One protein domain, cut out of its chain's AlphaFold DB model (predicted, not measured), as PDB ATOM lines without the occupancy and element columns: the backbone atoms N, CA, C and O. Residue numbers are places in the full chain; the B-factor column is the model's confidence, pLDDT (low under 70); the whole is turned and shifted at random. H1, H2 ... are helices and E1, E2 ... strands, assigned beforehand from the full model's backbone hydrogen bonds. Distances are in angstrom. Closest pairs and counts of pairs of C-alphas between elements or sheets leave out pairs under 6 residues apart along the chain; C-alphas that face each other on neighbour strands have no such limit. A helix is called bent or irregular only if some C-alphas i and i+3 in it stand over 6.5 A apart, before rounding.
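Overview. This is residues 6 to 141 of the 223 residues of a protein of Pectobacterium polaris (UniProt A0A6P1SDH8). What is the shape as a whole? One sheet of eight strands, curled like part of a barrel, curls round the helix H1, and a second helix, H2, packs on the same face of the sheet over the part made by E6, E8 and E7. The long hairpin strands E1 to E5 make one part of this wall, and E6, E8 and E7 carry it on. What are the parts, and how large is it? The printed part has 136 residues, in the order E1 E2 E3 E4 E5 H1 E6 H2 E7 E8, with a mixed sheet E1 E2 E3 E4 E5 E6 E8 E7, and the class is mixed, helices and strands. It is compact, with a radius of gyration of the C-alphas of 14.7 A, and spans 45 by 34 by 30 A.

Along the chain. Which strands come first? E1, residues 6 to 13, begins with C-alpha 6 at (212.044, 172.890, 132.808) and is 20.0 A long; E2, residues 20 to 29, is 26.0 A long. E3, residues 38 to 47, is 29.7 A, E4, residues 50 to 60, is 29.9 A, and E5, residues 63 to 71, is 24.0 A. E1 bends by 57 degrees at residue 9, E2 by 58 degrees at residue 23 and E4 by 52 degrees at residue 53. What follows them? H1, residues 78 to 92, is 20.9 A long and begins with C-alpha 78 at (223.177, 188.973, 123.423). E6, residues 96 to 99, is 10.2 A, and H2, residues 102 to 114, is 19.1 A; H2 is only just irregular, with C-alphas 103 and 106 standing 6.8 A apart. Where does the last hairpin lie? E7, residues 121 to 128, is 20.0 A long and bends by 61 degrees at residue 125. E8, residues 131 to 138, is 22.5 A long and ends with C-alpha 138 at (228.787, 179.950, 136.456).

Arrangement. How are the strands paired? E1 to E5 form a meander, each strand the antiparallel neighbour of the one before: N 8 and O 24 are 2.9 A apart, N 27 and O 44 2.9 A, N 41 and O 57 2.8 A, and N 56 and O 68 2.9 A, each within hydrogen-bond range. E5 and E6 are parallel, with N 98 and O 64 at 2.8 A; E6 and E8 are antiparallel, with N 99 and O 134 at 2.8 A; E8 and E7 are an antiparallel hairpin, with N 124 and O 135 at 2.9 A. How do the strands and helices alternate? E5, H1 and E6 are a strand-helix-strand unit, two parallel neighbour strands with a helix between, and its crossover is right-handed. E6, H2 and E7 are a split unit, with E8 between the two strands in the sheet, and its crossover is right-handed too. Where do the helices stand? H1 and H2 are on one face of the strongly twisted sheet, two layers, and the sheet curls round H1, whose closest C-alphas to E1 are those of Gly 80 and Ile 12, 4.0 A apart. H2 has a height over the sheet of 8.5 A, lies over E8 and only just over E6 and E7, with 3 of its 13 C-alphas falling on each, and runs slantwise to the strands, at 34 degrees to E8 on the local plane. H1, with residues 78 to 82 alone, touches H2, with residues 110 to 114 alone, about perpendicular at 73 degrees; the closest C-alphas are those of Glu 78 and Leu 111, 5.9 A apart. What do the helix backbones show? In H1 every O i to N i+4 pair is within hydrogen-bond range, and in H2 7 of 9 are.

Size, cuts and confidence. How far does it reach? The two C-alphas farthest apart are those of Asp 17 and Asp 35, at 46.8 A. Are there cuts or long links? The printed part has no cut, and no link is long. Where is confidence low? The mean pLDDT of the printed part is 88.0; residues 15 to 18 and 31 to 37 are under 70.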
ATOM      1  N   LEU A   6     212.272 171.729 131.956       89.00
ATOM      2  CA  LEU A   6     212.044 172.890 132.808       89.00
ATOM      3  C   LEU A   6     211.210 173.918 132.038       89.00
ATOM      4  O   LEU A   6     211.612 174.369 130.970       89.00
ATOM      5  N   LEU A   7     210.066 174.322 132.590       90.94
ATOM      6  CA  LEU A   7     209.252 175.386 132.005       90.94
ATOM      7  C   LEU A   7     209.685 176.742 132.570       90.94
ATOM      8  O   LEU A   7     209.546 176.995 133.766       90.94
ATOM      9  N   ILE A   8     210.183 177.627 131.712       93.12
ATOM     10  CA  ILE A   8     210.666 178.956 132.105       93.12
ATOM     11  C   ILE A   8     209.842 180.060 131.450       93.12
ATOM     12  O   ILE A   8     209.281 179.879 130.373       93.12
ATOM     13  N   LYS A   9     209.834 181.242 132.067       93.31
ATOM     14  CA  LYS A   9     209.539 182.509 131.387       93.31
ATOM     15  C   LYS A   9     210.839 183.282 131.253       93.31
ATOM     16  O   LYS A   9     211.441 183.594 132.278       93.31
ATOM     17  N   GLY A  10     211.264 183.581 130.029       91.56
ATOM     18  CA  GLY A  10     212.551 184.230 129.764       91.56
ATOM     19  C   GLY A  10     212.456 185.332 128.716       91.56
ATOM     20  O   GLY A  10     211.723 185.193 127.738       91.56
ATOM     21  N   ALA A  11     213.189 186.424 128.932       91.06
ATOM     22  CA  ALA A  11     213.334 187.513 127.970       91.06
ATOM     23  C   ALA A  11     214.446 187.195 126.953       91.06
ATOM     24  O   ALA A  11     215.616 187.154 127.322       91.06
ATOM     25  N   ILE A  12     214.092 186.990 125.680       89.12
ATOM     26  CA  ILE A  12     215.032 186.523 124.639       89.12
ATOM     27  C   ILE A  12     215.503 187.632 123.687       89.12
ATOM     28  O   ILE A  12     216.646 187.618 123.221       89.12
ATOM     29  N   ASN A  13     214.671 188.649 123.460       83.56
ATOM     30  CA  ASN A  13     215.025 189.806 122.646       83.56
ATOM     31  C   ASN A  13     214.745 191.092 123.422       83.56
ATOM     32  O   ASN A  13     213.606 191.546 123.513       83.56
ATOM     33  N   THR A  14     215.791 191.650 124.029       70.69
ATOM     34  CA  THR A  14     215.715 192.862 124.866       70.69
ATOM     35  C   THR A  14     216.232 194.116 124.150       70.69
ATOM     36  O   THR A  14     216.336 195.173 124.765       70.69
ATOM     37  N   SER A  15     216.525 194.024 122.846       63.06
ATOM     38  CA  SER A  15     217.194 195.075 122.060       63.06
ATOM     39  C   SER A  15     216.337 196.321 121.751       63.06
ATOM     40  O   SER A  15     216.852 197.291 121.196       63.06
ATOM     41  N   GLY A  16     215.052 196.335 122.129       59.31
ATOM     42  CA  GLY A  16     214.134 197.472 121.957       59.31
ATOM     43  C   GLY A  16     213.348 197.829 123.227       59.31
ATOM     44  O   GLY A  16     213.542 197.241 124.285       59.31
ATOM     45  N   ASP A  17     212.394 198.763 123.125       57.28
ATOM     46  CA  ASP A  17     211.617 199.284 124.275       57.28
ATOM     47  C   ASP A  17     210.724 198.243 124.980       57.28
ATOM     48  O   ASP A  17     210.184 198.483 126.069       57.28
ATOM     49  N   LYS A  18     210.505 197.086 124.348       68.19
ATOM     50  CA  LYS A  18     209.670 196.002 124.868       68.19
ATOM     51  C   LYS A  18     210.418 194.681 124.725       68.19
ATOM     52  O   LYS A  18     210.587 194.231 123.596       68.19
ATOM     53  N   PRO A  19     210.821 194.046 125.834       75.62
ATOM     54  CA  PRO A  19     211.443 192.738 125.768       75.62
ATOM     55  C   PRO A  19     210.434 191.706 125.265       75.62
ATOM     56  O   PRO A  19     209.295 191.655 125.743       75.62
ATOM     57  N   GLU A  20     210.861 190.883 124.312       88.81
ATOM     58  CA  GLU A  20     210.137 189.677 123.922       88.81
ATOM     59  C   GLU A  20     210.363 188.620 125.001       88.81
ATOM     60  O   GLU A  20     211.491 188.177 125.232       88.81
ATOM     61  N   VAL A  21     209.288 188.266 125.704       88.69
ATOM     62  CA  VAL A  21     209.297 187.257 126.763       88.69
ATOM     63  C   VAL A  21     208.478 186.078 126.286       88.69
ATOM     64  O   VAL A  21     207.318 186.267 125.928       88.69
ATOM     65  N   LEU A  22     209.070 184.888 126.338       90.06
ATOM     66  CA  LEU A  22     208.406 183.642 125.980       90.06
ATOM     67  C   LEU A  22     208.324 182.699 127.175       90.06
ATOM     68  O   LEU A  22     209.242 182.627 128.000       90.06
ATOM     69  N   LYS A  23     207.239 181.926 127.226       89.94
ATOM     70  CA  LYS A  23     207.215 180.648 127.933       89.94
ATOM     71  C   LYS A  23     207.977 179.633 127.095       89.94
ATOM     72  O   LYS A  23     207.578 179.356 125.964       89.94
ATOM     73  N   MET A  24     209.062 179.103 127.641       92.31
ATOM     74  CA  MET A  24     209.902 178.137 126.950       92.31
ATOM     75  C   MET A  24     210.011 176.845 127.734       92.31
ATOM     76  O   MET A  24     210.195 176.850 128.950       92.31
ATOM     77  N   GLU A  25     209.938 175.747 127.001       92.19
ATOM     78  CA  GLU A  25     210.353 174.446 127.475       92.19
ATOM     79  C   GLU A  25     211.870 174.325 127.293       92.19
ATOM     80  O   GLU A  25     212.370 174.474 126.179       92.19
ATOM     81  N   VAL A  26     212.599 174.077 128.378       91.69
ATOM     82  CA  VAL A  26     214.036 173.801 128.357       91.69
ATOM     83  C   VAL A  26     214.238 172.341 128.697       91.69
ATOM     84  O   VAL A  26     214.049 171.940 129.842       91.69
ATOM     85  N   SER A  27     214.611 171.548 127.704       90.25
ATOM     86  CA  SER A  27     214.753 170.103 127.860       90.25
ATOM     87  C   SER A  27     216.208 169.679 127.711       90.25
ATOM     88  O   SER A  27     216.932 170.231 126.882       90.25
ATOM     89  N   ARG A  28     216.636 168.712 128.530       86.62
ATOM     90  CA  ARG A  28     217.969 168.097 128.454       86.62
ATOM     91  C   ARG A  28     217.832 166.718 127.831       86.62
ATOM     92  O   ARG A  28     217.103 165.878 128.356       86.62
ATOM     93  N   TYR A  29     218.577 166.480 126.761       81.19
ATOM     94  CA  TYR A  29     218.652 165.185 126.095       81.19
ATOM     95  C   TYR A  29     220.077 164.651 126.148       81.19
ATOM     96  O   TYR A  29     221.028 165.390 125.904       81.19
ATOM     97  N   ASP A  30     220.203 163.364 126.454       77.88
ATOM     98  CA  ASP A  30     221.424 162.596 126.231       77.88
ATOM     99  C   ASP A  30     221.180 161.701 125.006       77.88
ATOM    100  O   ASP A  30     220.519 160.664 125.126       77.88
ATOM    101  N   PRO A  31     221.604 162.131 123.804       64.94
ATOM    102  CA  PRO A  31     221.289 161.429 122.566       64.94
ATOM    103  C   PRO A  31     221.964 160.059 122.456       64.94
ATOM    104  O   PRO A  31     221.551 159.256 121.620       64.94
ATOM    105  N   TYR A  32     222.985 159.780 123.270       68.06
ATOM    106  CA  TYR A  32     223.811 158.585 123.123       68.06
ATOM    107  C   TYR A  32     223.873 157.707 124.383       68.06
ATOM    108  O   TYR A  32     224.443 156.622 124.305       68.06
ATOM    109  N   GLN A  33     223.256 158.127 125.498       61.09
ATOM    110  CA  GLN A  33     223.221 157.401 126.780       61.09
ATOM    111  C   GLN A  33     224.611 156.932 127.224       61.09
ATOM    112  O   GLN A  33     224.805 155.767 127.578       61.09
ATOM    113  N   TYR A  34     225.601 157.815 127.123       60.06
ATOM    114  CA  TYR A  34     226.981 157.429 127.386       60.06
ATOM    115  C   TYR A  34     227.293 157.283 128.885       60.06
ATOM    116  O   TYR A  34     226.624 157.844 129.752       60.06
ATOM    117  N   ASP A  35     228.355 156.515 129.135       64.12
ATOM    118  CA  ASP A  35     229.035 156.290 130.415       64.12
ATOM    119  C   ASP A  35     229.520 157.605 131.068       64.12
ATOM    120  O   ASP A  35     229.703 158.613 130.377       64.12
ATOM    121  N   GLU A  36     229.759 157.585 132.385       59.84
ATOM    122  CA  GLU A  36     230.135 158.739 133.228       59.84
ATOM    123  C   GLU A  36     231.325 159.543 132.661       59.84
ATOM    124  O   GLU A  36     231.416 160.756 132.865       59.84
ATOM    125  N   ASP A  37     232.184 158.889 131.876       65.38
ATOM    126  CA  ASP A  37     233.408 159.444 131.303       65.38
ATOM    127  C   ASP A  37     233.226 160.252 130.003       65.38
ATOM    128  O   ASP A  37     234.112 161.031 129.649       65.38
ATOM    129  N   CYS A  38     232.148 160.082 129.230       74.69
ATOM    130  CA  CYS A  38     232.051 160.736 127.914       74.69
ATOM    131  C   CYS A  38     230.613 160.939 127.439       74.69
ATOM    132  O   CYS A  38     230.133 160.175 126.616       74.69
ATOM    133  N   ALA A  39     229.944 162.011 127.849       80.06
ATOM    134  CA  ALA A  39     228.540 162.229 127.510       80.06
ATOM    135  C   ALA A  39     228.308 163.473 126.648       80.06
ATOM    136  O   ALA A  39     228.969 164.498 126.805       80.06
ATOM    137  N   VAL A  40     227.336 163.396 125.739       84.06
ATOM    138  CA  VAL A  40     226.839 164.559 124.994       84.06
ATOM    139  C   VAL A  40     225.515 164.966 125.612       84.06
ATOM    140  O   VAL A  40     224.661 164.123 125.866       84.06
ATOM    141  N   PHE A  41     225.329 166.258 125.838       84.06
ATOM    142  CA  PHE A  41     224.088 166.804 126.355       84.06
ATOM    143  C   PHE A  41     223.600 167.908 125.437       84.06
ATOM    144  O   PHE A  41     224.306 168.880 125.171       84.06
ATOM    145  N   GLU A  42     222.362 167.776 124.984       90.94
ATOM    146  CA  GLU A  42     221.672 168.830 124.262       90.94
ATOM    147  C   GLU A  42     220.702 169.528 125.204       90.94
ATOM    148  O   GLU A  42     219.862 168.885 125.836       90.94
ATOM    149  N   ILE A  43     220.806 170.849 125.286       93.00
ATOM    150  CA  ILE A  43     219.864 171.698 126.008       93.00
ATOM    151  C   ILE A  43     219.065 172.448 124.957       93.00
ATOM    152  O   ILE A  43     219.611 173.275 124.220       93.00
ATOM    153  N   ILE A  44     217.779 172.131 124.866       94.12
ATOM    154  CA  ILE A  44     216.903 172.635 123.813       94.12
ATOM    155  C   ILE A  44     215.869 173.568 124.424       94.12
ATOM    156  O   ILE A  44     215.089 173.149 125.273       94.12
ATOM    157  N   PHE A  45     215.844 174.810 123.947       95.12
ATOM    158  CA  PHE A  45     214.824 175.804 124.261       95.12
ATOM    159  C   PHE A  45     213.756 175.763 123.168       95.12
ATOM    160  O   PHE A  45     214.055 176.005 121.993       95.12
ATOM    161  N   LYS A  46     212.511 175.468 123.545       92.75
ATOM    162  CA  LYS A  46     211.365 175.383 122.631       92.75
ATOM    163  C   LYS A  46     210.234 176.308 123.055       92.75
ATOM    164  O   LYS A  46     210.026 176.528 124.243       92.75
ATOM    165  N   HIS A  47     209.466 176.791 122.088       89.62
ATOM    166  CA  HIS A  47     208.187 177.462 122.309       89.62
ATOM    167  C   HIS A  47     207.117 176.789 121.443       89.62
ATOM    168  O   HIS A  47     207.088 176.963 120.223       89.62
ATOM    169  N   GLY A  48     206.272 175.963 122.069       87.44
ATOM    170  CA  GLY A  48     205.437 175.005 121.340       87.44
ATOM    171  C   GLY A  48     206.308 174.018 120.555       87.44
ATOM    172  O   GLY A  48     207.291 173.503 121.080       87.44
ATOM    173  N   GLU A  49     205.990 173.815 119.277       88.44
ATOM    174  CA  GLU A  49     206.754 172.935 118.375       88.44
ATOM    175  C   GLU A  49     208.046 173.577 117.832       88.44
ATOM    176  O   GLU A  49     208.857 172.914 117.185       88.44
ATOM    177  N   LEU A  50     208.254 174.879 118.058       89.69
ATOM    178  CA  LEU A  50     209.399 175.605 117.511       89.69
ATOM    179  C   LEU A  50     210.623 175.476 118.423       89.69
ATOM    180  O   LEU A  50     210.612 175.963 119.553       89.69
ATOM    181  N   GLN A  51     211.711 174.902 117.906       92.62
ATOM    182  CA  GLN A  51     213.031 174.971 118.535       92.62
ATOM    183  C   GLN A  51     213.663 176.348 118.291       92.62
ATOM    184  O   GLN A  51     213.919 176.727 117.151       92.62
ATOM    185  N   LEU A  52     213.939 177.080 119.369       93.31
ATOM    186  CA  LEU A  52     214.483 178.441 119.330       93.31
ATOM    187  C   LEU A  52     216.008 178.473 119.445       93.31
ATOM    188  O   LEU A  52     216.658 179.306 118.813       93.31
ATOM    189  N   LEU A  53     216.559 177.606 120.294       95.19
ATOM    190  CA  LEU A  53     217.982 177.528 120.609       95.19
ATOM    191  C   LEU A  53     218.326 176.096 121.027       95.19
ATOM    192  O   LEU A  53     217.585 175.469 121.784       95.19
ATOM    193  N   LYS A  54     219.471 175.604 120.559       95.31
ATOM    194  CA  LYS A  54     220.116 174.376 121.018       95.31
ATOM    195  C   LYS A  54     221.538 174.695 121.467       95.31
ATOM    196  O   LYS A  54     222.319 175.261 120.703       95.31
ATOM    197  N   ILE A  55     221.857 174.308 122.697       94.56
ATOM    198  CA  ILE A  55     223.212 174.321 123.246       94.56
ATOM    199  C   ILE A  55     223.672 172.873 123.311       94.56
ATOM    200  O   ILE A  55     223.007 172.041 123.927       94.56
ATOM    201  N   GLU A  56     224.796 172.574 122.675       92.94
ATOM    202  CA  GLU A  56     225.376 171.238 122.677       92.94
ATOM    203  C   GLU A  56     226.634 171.235 123.540       92.94
ATOM    204  O   GLU A  56     227.635 171.876 123.211       92.94
ATOM    205  N   LEU A  57     226.562 170.530 124.664       90.75
ATOM    206  CA  LEU A  57     227.669 170.335 125.586       90.75
ATOM    207  C   LEU A  57     228.211 168.915 125.443       90.75
ATOM    208  O   LEU A  57     227.458 167.966 125.245       90.75
ATOM    209  N   VAL A  58     229.520 168.758 125.578       89.75
ATOM    210  CA  VAL A  58     230.182 167.455 125.605       89.75
ATOM    211  C   VAL A  58     231.003 167.383 126.873       89.75
ATOM    212  O   VAL A  58     231.925 168.170 127.053       89.75
ATOM    213  N   ASN A  59     230.668 166.455 127.757       86.25
ATOM    214  CA  ASN A  59     231.514 166.118 128.882       86.25
ATOM    215  C   ASN A  59     232.528 165.060 128.446       86.25
ATOM    216  O   ASN A  59     232.135 164.014 127.937       86.25
ATOM    217  N   LEU A  60     233.812 165.343 128.634       84.88
ATOM    218  CA  LEU A  60     234.909 164.397 128.450       84.88
ATOM    219  C   LEU A  60     235.677 164.335 129.770       84.88
ATOM    220  O   LEU A  60     236.465 165.233 130.080       84.88
ATOM    221  N   PHE A  61     235.444 163.271 130.533       79.94
ATOM    222  CA  PHE A  61     235.899 163.081 131.907       79.94
ATOM    223  C   PHE A  61     235.403 164.218 132.819       79.94
ATOM    224  O   PHE A  61     234.199 164.412 132.967       79.94
ATOM    225  N   GLU A  62     236.312 164.996 133.412       75.25
ATOM    226  CA  GLU A  62     235.982 166.125 134.296       75.25
ATOM    227  C   GLU A  62     235.784 167.457 133.548       75.25
ATOM    228  O   GLU A  62     235.555 168.493 134.171       75.25
ATOM    229  N   LEU A  63     235.910 167.467 132.215       84.31
ATOM    230  CA  LEU A  63     235.867 168.690 131.415       84.31
ATOM    231  C   LEU A  63     234.621 168.737 130.533       84.31
ATOM    232  O   LEU A  63     234.471 167.954 129.594       84.31
ATOM    233  N   CYS A  64     233.777 169.740 130.772       89.75
ATOM    234  CA  CYS A  64     232.653 170.066 129.905       89.75
ATOM    235  C   CYS A  64     233.096 171.027 128.796       89.75
ATOM    236  O   CYS A  64     233.766 172.022 129.063       89.75
ATOM    237  N   TYR A  65     232.701 170.759 127.555       92.06
ATOM    238  CA  TYR A  65     232.983 171.582 126.386       92.06
ATOM    239  C   TYR A  65     231.682 172.057 125.749       92.06
ATOM    240  O   TYR A  65     230.782 171.255 125.517       92.06
ATOM    241  N   LEU A  66     231.604 173.333 125.378       93.25
ATOM    242  CA  LEU A  66     230.600 173.809 124.433       93.25
ATOM    243  C   LEU A  66     231.018 173.379 123.030       93.25
ATOM    244  O   LEU A  66     231.974 173.916 122.466       93.25
ATOM    245  N   ARG A  67     230.303 172.395 122.486       90.62
ATOM    246  CA  ARG A  67     230.549 171.869 121.147       90.62
ATOM    247  C   ARG A  67     229.870 172.705 120.079       90.62
ATOM    248  O   ARG A  67     230.505 172.925 119.053       90.62
ATOM    249  N   ASP A  68     228.633 173.148 120.307       91.38
ATOM    250  CA  ASP A  68     227.887 173.965 119.345       91.38
ATOM    251  C   ASP A  68     226.808 174.837 120.015       91.38
ATOM    252  O   ASP A  68     226.313 174.537 121.106       91.38
ATOM    253  N   LEU A  69     226.443 175.927 119.338       92.81
ATOM    254  CA  LEU A  69     225.427 176.896 119.740       92.81
ATOM    255  C   LEU A  69     224.584 177.289 118.516       92.81
ATOM    256  O   LEU A  69     224.971 178.160 117.729       92.81
ATOM    257  N   ILE A  70     223.412 176.666 118.382       92.88
ATOM    258  CA  ILE A  70     222.541 176.781 117.204       92.88
ATOM    259  C   ILE A  70     221.265 177.531 117.579       92.88
ATOM    260  O   ILE A  70     220.503 177.074 118.426       92.88
ATOM    261  N   TYR A  71     220.998 178.660 116.927       92.19
ATOM    262  CA  TYR A  71     219.811 179.481 117.176       92.19
ATOM    263  C   TYR A  71     219.421 180.297 115.945       92.19
ATOM    264  O   TYR A  71     220.214 180.474 115.021       92.19
ATOM    265  N   LEU A  72     218.191 180.808 115.957       84.88
ATOM    266  CA  LEU A  72     217.705 181.779 114.979       84.88
ATOM    267  C   LEU A  72     218.225 183.174 115.358       84.88
ATOM    268  O   LEU A  72     217.810 183.723 116.380       84.88
ATOM    269  N   GLU A  73     219.166 183.724 114.584       80.62
ATOM    270  CA  GLU A  73     219.873 184.972 114.935       80.62
ATOM    271  C   GLU A  73     218.937 186.172 115.144       80.62
ATOM    272  O   GLU A  73     219.183 187.000 116.015       80.62
ATOM    273  N   ASP A  74     217.821 186.238 114.420       82.19
ATOM    274  CA  ASP A  74     216.809 187.295 114.527       82.19
ATOM    275  C   ASP A  74     215.970 187.229 115.818       82.19
ATOM    276  O   ASP A  74     215.266 188.184 116.158       82.19
ATOM    277  N   ARG A  75     216.040 186.112 116.553       83.50
ATOM    278  CA  ARG A  75     215.246 185.863 117.769       83.50
ATOM    279  C   ARG A  75     216.006 186.076 119.067       83.50
ATOM    280  O   ARG A  75     215.373 186.227 120.111       83.50
ATOM    281  N   TRP A  76     217.334 186.097 119.021       90.19
ATOM    282  CA  TRP A  76     218.164 186.119 120.220       90.19
ATOM    283  C   TRP A  76     219.073 187.340 120.250       90.19
ATOM    284  O   TRP A  76     219.998 187.475 119.456       90.19
ATOM    285  N   SER A  77     218.825 188.202 121.233       91.06
ATOM    286  CA  SER A  77     219.780 189.240 121.637       91.06
ATOM    287  C   SER A  77     220.950 188.636 122.421       91.06
ATOM    288  O   SER A  77     220.841 187.525 122.940       91.06
ATOM    289  N   GLU A  78     222.042 189.383 122.587       91.69
ATOM    290  CA  GLU A  78     223.177 188.973 123.423       91.69
ATOM    291  C   GLU A  78     222.739 188.693 124.864       91.69
ATOM    292  O   GLU A  78     223.095 187.661 125.425       91.69
ATOM    293  N   ASP A  79     221.899 189.562 125.432       92.56
ATOM    294  CA  ASP A  79     221.292 189.368 126.755       92.56
ATOM    295  C   ASP A  79     220.440 188.090 126.806       92.56
ATOM    296  O   ASP A  79     220.463 187.364 127.797       92.56
ATOM    297  N   GLY A  80     219.709 187.786 125.730       93.50
ATOM    298  CA  GLY A  80     218.955 186.539 125.612       93.50
ATOM    299  C   GLY A  80     219.875 185.317 125.616       93.50
ATOM    300  O   GLY A  80     219.621 184.355 126.336       93.50
ATOM    301  N   LEU A  81     220.969 185.354 124.852       94.50
ATOM    302  CA  LEU A  81     221.944 184.262 124.807       94.50
ATOM    303  C   LEU A  81     222.642 184.073 126.159       94.50
ATOM    304  O   LEU A  81     222.774 182.943 126.618       94.50
ATOM    305  N   LEU A  82     223.033 185.159 126.831       95.56
ATOM    306  CA  LEU A  82     223.610 185.116 128.180       95.56
ATOM    307  C   LEU A  82     222.623 184.537 129.201       95.56
ATOM    308  O   LEU A  82     222.994 183.665 129.990       95.56
ATOM    309  N   MET A  83     221.353 184.948 129.136       95.62
ATOM    310  CA  MET A  83     220.279 184.353 129.930       95.62
ATOM    311  C   MET A  83     220.172 182.847 129.663       95.62
ATOM    312  O   MET A  83     220.116 182.065 130.610       95.62
ATOM    313  N   ALA A  84     220.161 182.416 128.400       95.44
ATOM    314  CA  ALA A  84     220.061 181.000 128.061       95.44
ATOM    315  C   ALA A  84     221.269 180.188 128.541       95.44
ATOM    316  O   ALA A  84     221.078 179.094 129.070       95.44
ATOM    317  N   LEU A  85     222.489 180.724 128.428       95.25
ATOM    318  CA  LEU A  85     223.690 180.103 128.992       95.25
ATOM    319  C   LEU A  85     223.571 179.953 130.513       95.25
ATOM    320  O   LEU A  85     223.843 178.877 131.044       95.25
ATOM    321  N   SER A  86     223.097 180.986 131.215       95.50
ATOM    322  CA  SER A  86     222.870 180.907 132.660       95.50
ATOM    323  C   SER A  86     221.800 179.887 133.037       95.50
ATOM    324  O   SER A  86     221.989 179.148 134.003       95.50
ATOM    325  N   VAL A  87     220.694 179.814 132.290       95.12
ATOM    326  CA  VAL A  87     219.663 178.787 132.498       95.12
ATOM    327  C   VAL A  87     220.250 177.395 132.271       95.12
ATOM    328  O   VAL A  87     220.027 176.510 133.088       95.12
ATOM    329  N   ALA A  88     221.015 177.205 131.196       93.12
ATOM    330  CA  ALA A  88     221.653 175.939 130.854       93.12
ATOM    331  C   ALA A  88     222.609 175.449 131.949       93.12
ATOM    332  O   ALA A  88     222.509 174.300 132.377       93.12
ATOM    333  N   LEU A  89     223.490 176.320 132.447       91.56
ATOM    334  CA  LEU A  89     224.417 176.008 133.540       91.56
ATOM    335  C   LEU A  89     223.662 175.658 134.828       91.56
ATOM    336  O   LEU A  89     223.900 174.603 135.416       91.56
ATOM    337  N   LYS A  90     222.664 176.467 135.210       90.44
ATOM    338  CA  LYS A  90     221.815 176.187 136.380       90.44
ATOM    339  C   LYS A  90     221.074 174.855 136.258       90.44
ATOM    340  O   LYS A  90     220.993 174.106 137.225       90.44
ATOM    341  N   PHE A  91     220.519 174.570 135.083       87.94
ATOM    342  CA  PHE A  91     219.708 173.380 134.831       87.94
ATOM    343  C   PHE A  91     220.545 172.097 134.748       87.94
ATOM    344  O   PHE A  91     220.101 171.039 135.187       87.94
ATOM    345  N   THR A  92     221.760 172.182 134.205       84.75
ATOM    346  CA  THR A  92     222.681 171.038 134.124       84.75
ATOM    347  C   THR A  92     223.451 170.790 135.414       84.75
ATOM    348  O   THR A  92     223.861 169.655 135.647       84.75
ATOM    349  N   GLY A  93     223.632 171.821 136.243       86.62
ATOM    350  CA  GLY A  93     224.473 171.769 137.436       86.62
ATOM    351  C   GLY A  93     225.968 171.904 137.137       86.62
ATOM    352  O   GLY A  93     226.778 171.741 138.046       86.62
ATOM    353  N   PHE A  94     226.353 172.199 135.891       87.62
ATOM    354  CA  PHE A  94     227.750 172.454 135.559       87.62
ATOM    355  C   PHE A  94     228.195 173.808 136.115       87.62
ATOM    356  O   PHE A  94     227.538 174.829 135.911       87.62
ATOM    357  N   ALA A  95     229.335 173.812 136.804       91.38
ATOM    358  CA  ALA A  95     229.952 175.036 137.308       91.38
ATOM    359  C   ALA A  95     230.715 175.791 136.209       91.38
ATOM    360  O   ALA A  95     230.866 177.007 136.289       91.38
ATOM    361  N   GLU A  96     231.195 175.088 135.182       93.56
ATOM    362  CA  GLU A  96     231.937 175.683 134.078       93.56
ATOM    363  C   GLU A  96     231.934 174.801 132.826       93.56
ATOM    364  O   GLU A  96     231.693 173.595 132.895       93.56
ATOM    365  N   PHE A  97     232.219 175.412 131.676       94.06
ATOM    366  CA  PHE A  97     232.560 174.705 130.445       94.06
ATOM    367  C   PHE A  97     233.636 175.452 129.652       94.06
ATOM    368  O   PHE A  97     233.818 176.667 129.763       94.06
ATOM    369  N   LEU A  98     234.340 174.706 128.810       94.12
ATOM    370  CA  LEU A  98     235.359 175.190 127.897       94.12
ATOM    371  C   LEU A  98     234.783 175.405 126.505       94.12
ATOM    372  O   LEU A  98     234.011 174.604 125.991       94.12
ATOM    373  N   ILE A  99     235.228 176.459 125.846       93.44
ATOM    374  CA  ILE A  99     234.968 176.698 124.435       93.44
ATOM    375  C   ILE A  99     236.294 176.551 123.714       93.44
ATOM    376  O   ILE A  99     237.251 177.286 123.976       93.44
ATOM    377  N   THR A 100     236.336 175.582 122.809       86.81
ATOM    378  CA  THR A 100     237.491 175.307 121.956       86.81
ATOM    379  C   THR A 100     237.060 175.408 120.498       86.81
ATOM    380  O   THR A 100     235.909 175.126 120.175       86.81
ATOM    381  N   GLY A 101     237.976 175.821 119.625       81.12
ATOM    382  CA  GLY A 101     237.691 176.015 118.206       81.12
ATOM    383  C   GLY A 101     237.328 177.458 117.858       81.12
ATOM    384  O   GLY A 101     236.470 178.091 118.473       81.12
ATOM    385  N   ASP A 102     237.981 177.964 116.816       81.69
ATOM    386  CA  ASP A 102     237.992 179.392 116.492       81.69
ATOM    387  C   ASP A 102     236.626 179.933 116.041       81.69
ATOM    388  O   ASP A 102     236.351 181.125 116.178       81.69
ATOM    389  N   TYR A 103     235.737 179.070 115.538       88.12
ATOM    390  CA  TYR A 103     234.456 179.493 114.967       88.12
ATOM    391  C   TYR A 103     233.469 180.051 116.010       88.12
ATOM    392  O   TYR A 103     232.640 180.896 115.674       88.12
ATOM    393  N   LEU A 104     233.570 179.630 117.280       87.75
ATOM    394  CA  LEU A 104     232.760 180.180 118.376       87.75
ATOM    395  C   LEU A 104     233.393 181.424 119.008       87.75
ATOM    396  O   LEU A 104     232.695 182.186 119.675       87.75
ATOM    397  N   PHE A 105     234.691 181.678 118.806       90.50
ATOM    398  CA  PHE A 105     235.407 182.732 119.532       90.50
ATOM    399  C   PHE A 105     234.887 184.133 119.232       90.50
ATOM    400  O   PHE A 105     234.843 184.965 120.136       90.50
ATOM    401  N   SER A 106     234.463 184.403 117.997       89.06
ATOM    402  CA  SER A 106     233.857 185.690 117.640       89.06
ATOM    403  C   SER A 106     232.558 185.930 118.415       89.06
ATOM    404  O   SER A 106     232.389 187.000 119.002       89.06
ATOM    405  N   LYS A 107     231.685 184.915 118.488       89.38
ATOM    406  CA  LYS A 107     230.427 184.953 119.250       89.38
ATOM    407  C   LYS A 107     230.696 185.150 120.740       89.38
ATOM    408  O   LYS A 107     230.110 186.030 121.357       89.38
ATOM    409  N   VAL A 108     231.623 184.380 121.303       90.50
ATOM    410  CA  VAL A 108     231.985 184.444 122.728       90.50
ATOM    411  C   VAL A 108     232.557 185.801 123.098       90.50
ATOM    412  O   VAL A 108     232.110 186.403 124.067       90.50
ATOM    413  N   ASN A 109     233.494 186.317 122.303       91.12
ATOM    414  CA  ASN A 109     234.063 187.638 122.529       91.12
ATOM    415  C   ASN A 109     232.979 188.727 122.456       91.12
ATOM    416  O   ASN A 109     232.972 189.647 123.270       91.12
ATOM    417  N   HIS A 110     232.026 188.600 121.527       91.62
ATOM    418  CA  HIS A 110     230.897 189.523 121.447       91.62
ATOM    419  C   HIS A 110     230.023 189.475 122.710       91.62
ATOM    420  O   HIS A 110     229.733 190.521 123.290       91.62
ATOM    421  N   LEU A 111     229.661 188.275 123.181       92.94
ATOM    422  CA  LEU A 111     228.899 188.092 124.421       92.94
ATOM    423  C   LEU A 111     229.655 188.632 125.638       92.94
ATOM    424  O   LEU A 111     229.074 189.353 126.442       92.94
ATOM    425  N   GLN A 112     230.952 188.343 125.753       93.44
ATOM    426  CA  GLN A 112     231.795 188.802 126.854       93.44
ATOM    427  C   GLN A 112     231.859 190.331 126.923       93.44
ATOM    428  O   GLN A 112     231.628 190.904 127.983       93.44
ATOM    429  N   VAL A 113     232.144 191.001 125.802       92.75
ATOM    430  CA  VAL A 113     232.261 192.470 125.750       92.75
ATOM    431  C   VAL A 113     230.919 193.156 126.034       92.75
ATOM    432  O   VAL A 113     230.892 194.273 126.550       92.75
ATOM    433  N   ARG A 114     229.799 192.506 125.701       91.94
ATOM    434  CA  ARG A 114     228.445 193.041 125.903       91.94
ATOM    435  C   ARG A 114     227.808 192.633 127.233       91.94
ATOM    436  O   ARG A 114     226.780 193.211 127.589       91.94
ATOM    437  N   ASN A 115     228.399 191.702 127.983       93.88
ATOM    438  CA  ASN A 115     227.825 191.233 129.238       93.88
ATOM    439  C   ASN A 115     227.907 192.315 130.324       93.88
ATOM    440  O   ASN A 115     228.940 192.526 130.955       93.88
ATOM    441  N   THR A 116     226.784 192.989 130.556       89.75
ATOM    442  CA  THR A 116     226.653 194.017 131.601       89.75
ATOM    443  C   THR A 116     225.682 193.624 132.713       89.75
ATOM    444  O   THR A 116     225.673 194.264 133.765       89.75
ATOM    445  N   ARG A 117     224.867 192.582 132.497       90.38
ATOM    446  CA  ARG A 117     223.730 192.227 133.363       90.38
ATOM    447  C   ARG A 117     223.825 190.840 133.983       90.38
ATOM    448  O   ARG A 117     223.358 190.670 135.102       90.38
ATOM    449  N   PHE A 118     224.419 189.877 133.284       95.69
ATOM    450  CA  PHE A 118     224.480 188.481 133.712       95.69
ATOM    451  C   PHE A 118     225.837 188.211 134.354       95.69
ATOM    452  O   PHE A 118     226.691 187.526 133.788       95.69
ATOM    453  N   LYS A 119     226.064 188.822 135.521       95.75
ATOM    454  CA  LYS A 119     227.331 188.714 136.264       95.75
ATOM    455  C   LYS A 119     227.626 187.292 136.728       95.75
ATOM    456  O   LYS A 119     228.782 186.943 136.936       95.75
ATOM    457  N   GLU A 120     226.592 186.463 136.805       96.88
ATOM    458  CA  GLU A 120     226.706 185.035 137.053       96.88
ATOM    459  C   GLU A 120     227.374 184.255 135.908       96.88
ATOM    460  O   GLU A 120     227.654 183.073 136.081       96.88
ATOM    461  N   ILE A 121     227.649 184.881 134.757       97.06
ATOM    462  CA  ILE A 121     228.388 184.282 133.638       97.06
ATOM    463  C   ILE A 121     229.707 185.017 133.440       97.06
ATOM    464  O   ILE A 121     229.749 186.149 132.950       97.06
ATOM    465  N   VAL A 122     230.805 184.345 133.779       96.56
ATOM    466  CA  VAL A 122     232.152 184.914 133.699       96.56
ATOM    467  C   VAL A 122     232.935 184.236 132.586       96.56
ATOM    468  O   VAL A 122     233.145 183.026 132.609       96.56
ATOM    469  N   PHE A 123     233.401 185.032 131.627       95.50
ATOM    470  CA  PHE A 123     234.272 184.579 130.546       95.50
ATOM    471  C   PHE A 123     235.731 184.857 130.899       95.50
ATOM    472  O   PHE A 123     236.089 185.979 131.264       95.50
ATOM    473  N   GLN A 124     236.582 183.846 130.754       94.62
ATOM    474  CA  GLN A 124     238.015 183.943 130.989       94.62
ATOM    475  C   GLN A 124     238.771 183.332 129.807       94.62
ATOM    476  O   GLN A 124     238.601 182.155 129.496       94.62
ATOM    477  N   GLU A 125     239.637 184.114 129.159       93.69
ATOM    478  CA  GLU A 125     240.583 183.553 128.192       93.69
ATOM    479  C   GLU A 125     241.552 182.598 128.897       93.69
ATOM    480  O   GLU A 125     242.066 182.884 129.980       93.69
ATOM    481  N   THR A 126     241.794 181.449 128.276       93.25
ATOM    482  CA  THR A 126     242.697 180.422 128.788       93.25
ATOM    483  C   THR A 126     243.375 179.685 127.633       93.25
ATOM    484  O   THR A 126     243.179 179.993 126.454       93.25
ATOM    485  N   THR A 127     244.193 178.694 127.965       91.44
ATOM    486  CA  THR A 127     244.824 177.800 126.997       91.44
ATOM    487  C   THR A 127     244.627 176.352 127.405       91.44
ATOM    488  O   THR A 127     244.904 175.987 128.546       91.44
ATOM    489  N   VAL A 128     244.218 175.511 126.460       88.00
ATOM    490  CA  VAL A 128     244.082 174.061 126.643       88.00
ATOM    491  C   VAL A 128     244.992 173.382 125.628       88.00
ATOM    492  O   VAL A 128     244.872 173.631 124.432       88.00
ATOM    493  N   LYS A 129     245.928 172.545 126.095       86.56
ATOM    494  CA  LYS A 129     246.921 171.855 125.241       86.56
ATOM    495  C   LYS A 129     247.651 172.806 124.270       86.56
ATOM    496  O   LYS A 129     247.842 172.479 123.103       86.56
ATOM    497  N   SER A 130     248.040 173.986 124.761       86.62
ATOM    498  CA  SER A 130     248.722 175.054 124.000       86.62
ATOM    499  C   SER A 130     247.893 175.753 122.914       86.62
ATOM    500  O   SER A 130     248.433 176.580 122.184       86.62
ATOM    501  N   SER A 131     246.589 175.486 122.836       89.19
ATOM    502  CA  SER A 131     245.654 176.212 121.971       89.19
ATOM    503  C   SER A 131     244.832 177.208 122.784       89.19
ATOM    504  O   SER A 131     244.501 176.937 123.940       89.19
ATOM    505  N   LYS A 132     244.478 178.354 122.183       91.94
ATOM    506  CA  LYS A 132     243.557 179.325 122.793       91.94
ATOM    507  C   LYS A 132     242.219 178.644 123.096       91.94
ATOM    508  O   LYS A 132     241.744 177.824 122.312       91.94
ATOM    509  N   ALA A 133     241.622 178.992 124.227       93.38
ATOM    510  CA  ALA A 133     240.288 178.571 124.629       93.38
ATOM    511  C   ALA A 133     239.629 179.665 125.481       93.38
ATOM    512  O   ALA A 133     240.302 180.572 125.977       93.38
ATOM    513  N   TYR A 134     238.318 179.561 125.684       94.88
ATOM    514  CA  TYR A 134     237.611 180.335 126.705       94.88
ATOM    515  C   TYR A 134     237.060 179.392 127.763       94.88
ATOM    516  O   TYR A 134     236.464 178.372 127.433       94.88
ATOM    517  N   LEU A 135     237.239 179.748 129.026       94.75
ATOM    518  CA  LEU A 135     236.555 179.134 130.151       94.75
ATOM    519  C   LEU A 135     235.350 180.006 130.507       94.75
ATOM    520  O   LEU A 135     235.505 181.205 130.746       94.75
ATOM    521  N   VAL A 136     234.161 179.413 130.522       95.38
ATOM    522  CA  VAL A 136     232.924 180.074 130.946       95.38
ATOM    523  C   VAL A 136     232.518 179.499 132.290       95.38
ATOM    524  O   VAL A 136     232.238 178.307 132.384       95.38
ATOM    525  N   LYS A 137     232.494 180.344 133.320       96.06
ATOM    526  CA  LYS A 137     232.150 179.968 134.696       96.06
ATOM    527  C   LYS A 137     230.762 180.455 135.068       96.06
ATOM    528  O   LYS A 137     230.380 181.571 134.709       96.06
ATOM    529  N   TYR A 138     230.061 179.634 135.837       96.00
ATOM    530  CA  TYR A 138     228.787 179.950 136.456       96.00
ATOM    531  C   TYR A 138     228.987 180.347 137.920       96.00
ATOM    532  O   TYR A 138     229.496 179.565 138.720       96.00
ATOM    533  N   VAL A 139     228.570 181.559 138.278       96.19
ATOM    534  CA  VAL A 139     228.686 182.109 139.635       96.19
ATOM    535  C   VAL A 139     227.282 182.473 140.135       96.19
ATOM    536  O   VAL A 139     226.889 183.635 140.063       96.19
ATOM    537  N   PRO A 140     226.479 181.497 140.600       93.69
ATOM    538  CA  PRO A 140     225.070 181.722 140.939       93.69
ATOM    539  C   PRO A 140     224.855 182.777 142.035       93.69
ATOM    540  O   PRO A 140     223.814 183.429 142.049       93.69
ATOM    541  N   ASP A 141     225.839 182.981 142.912       93.88
ATOM    542  CA  ASP A 141     225.791 184.000 143.970       93.88
ATOM    543  C   ASP A 141     225.794 185.440 143.426       93.88
ATOM    544  O   ASP A 141     225.343 186.357 144.110       93.88
TER     545      ASP A 141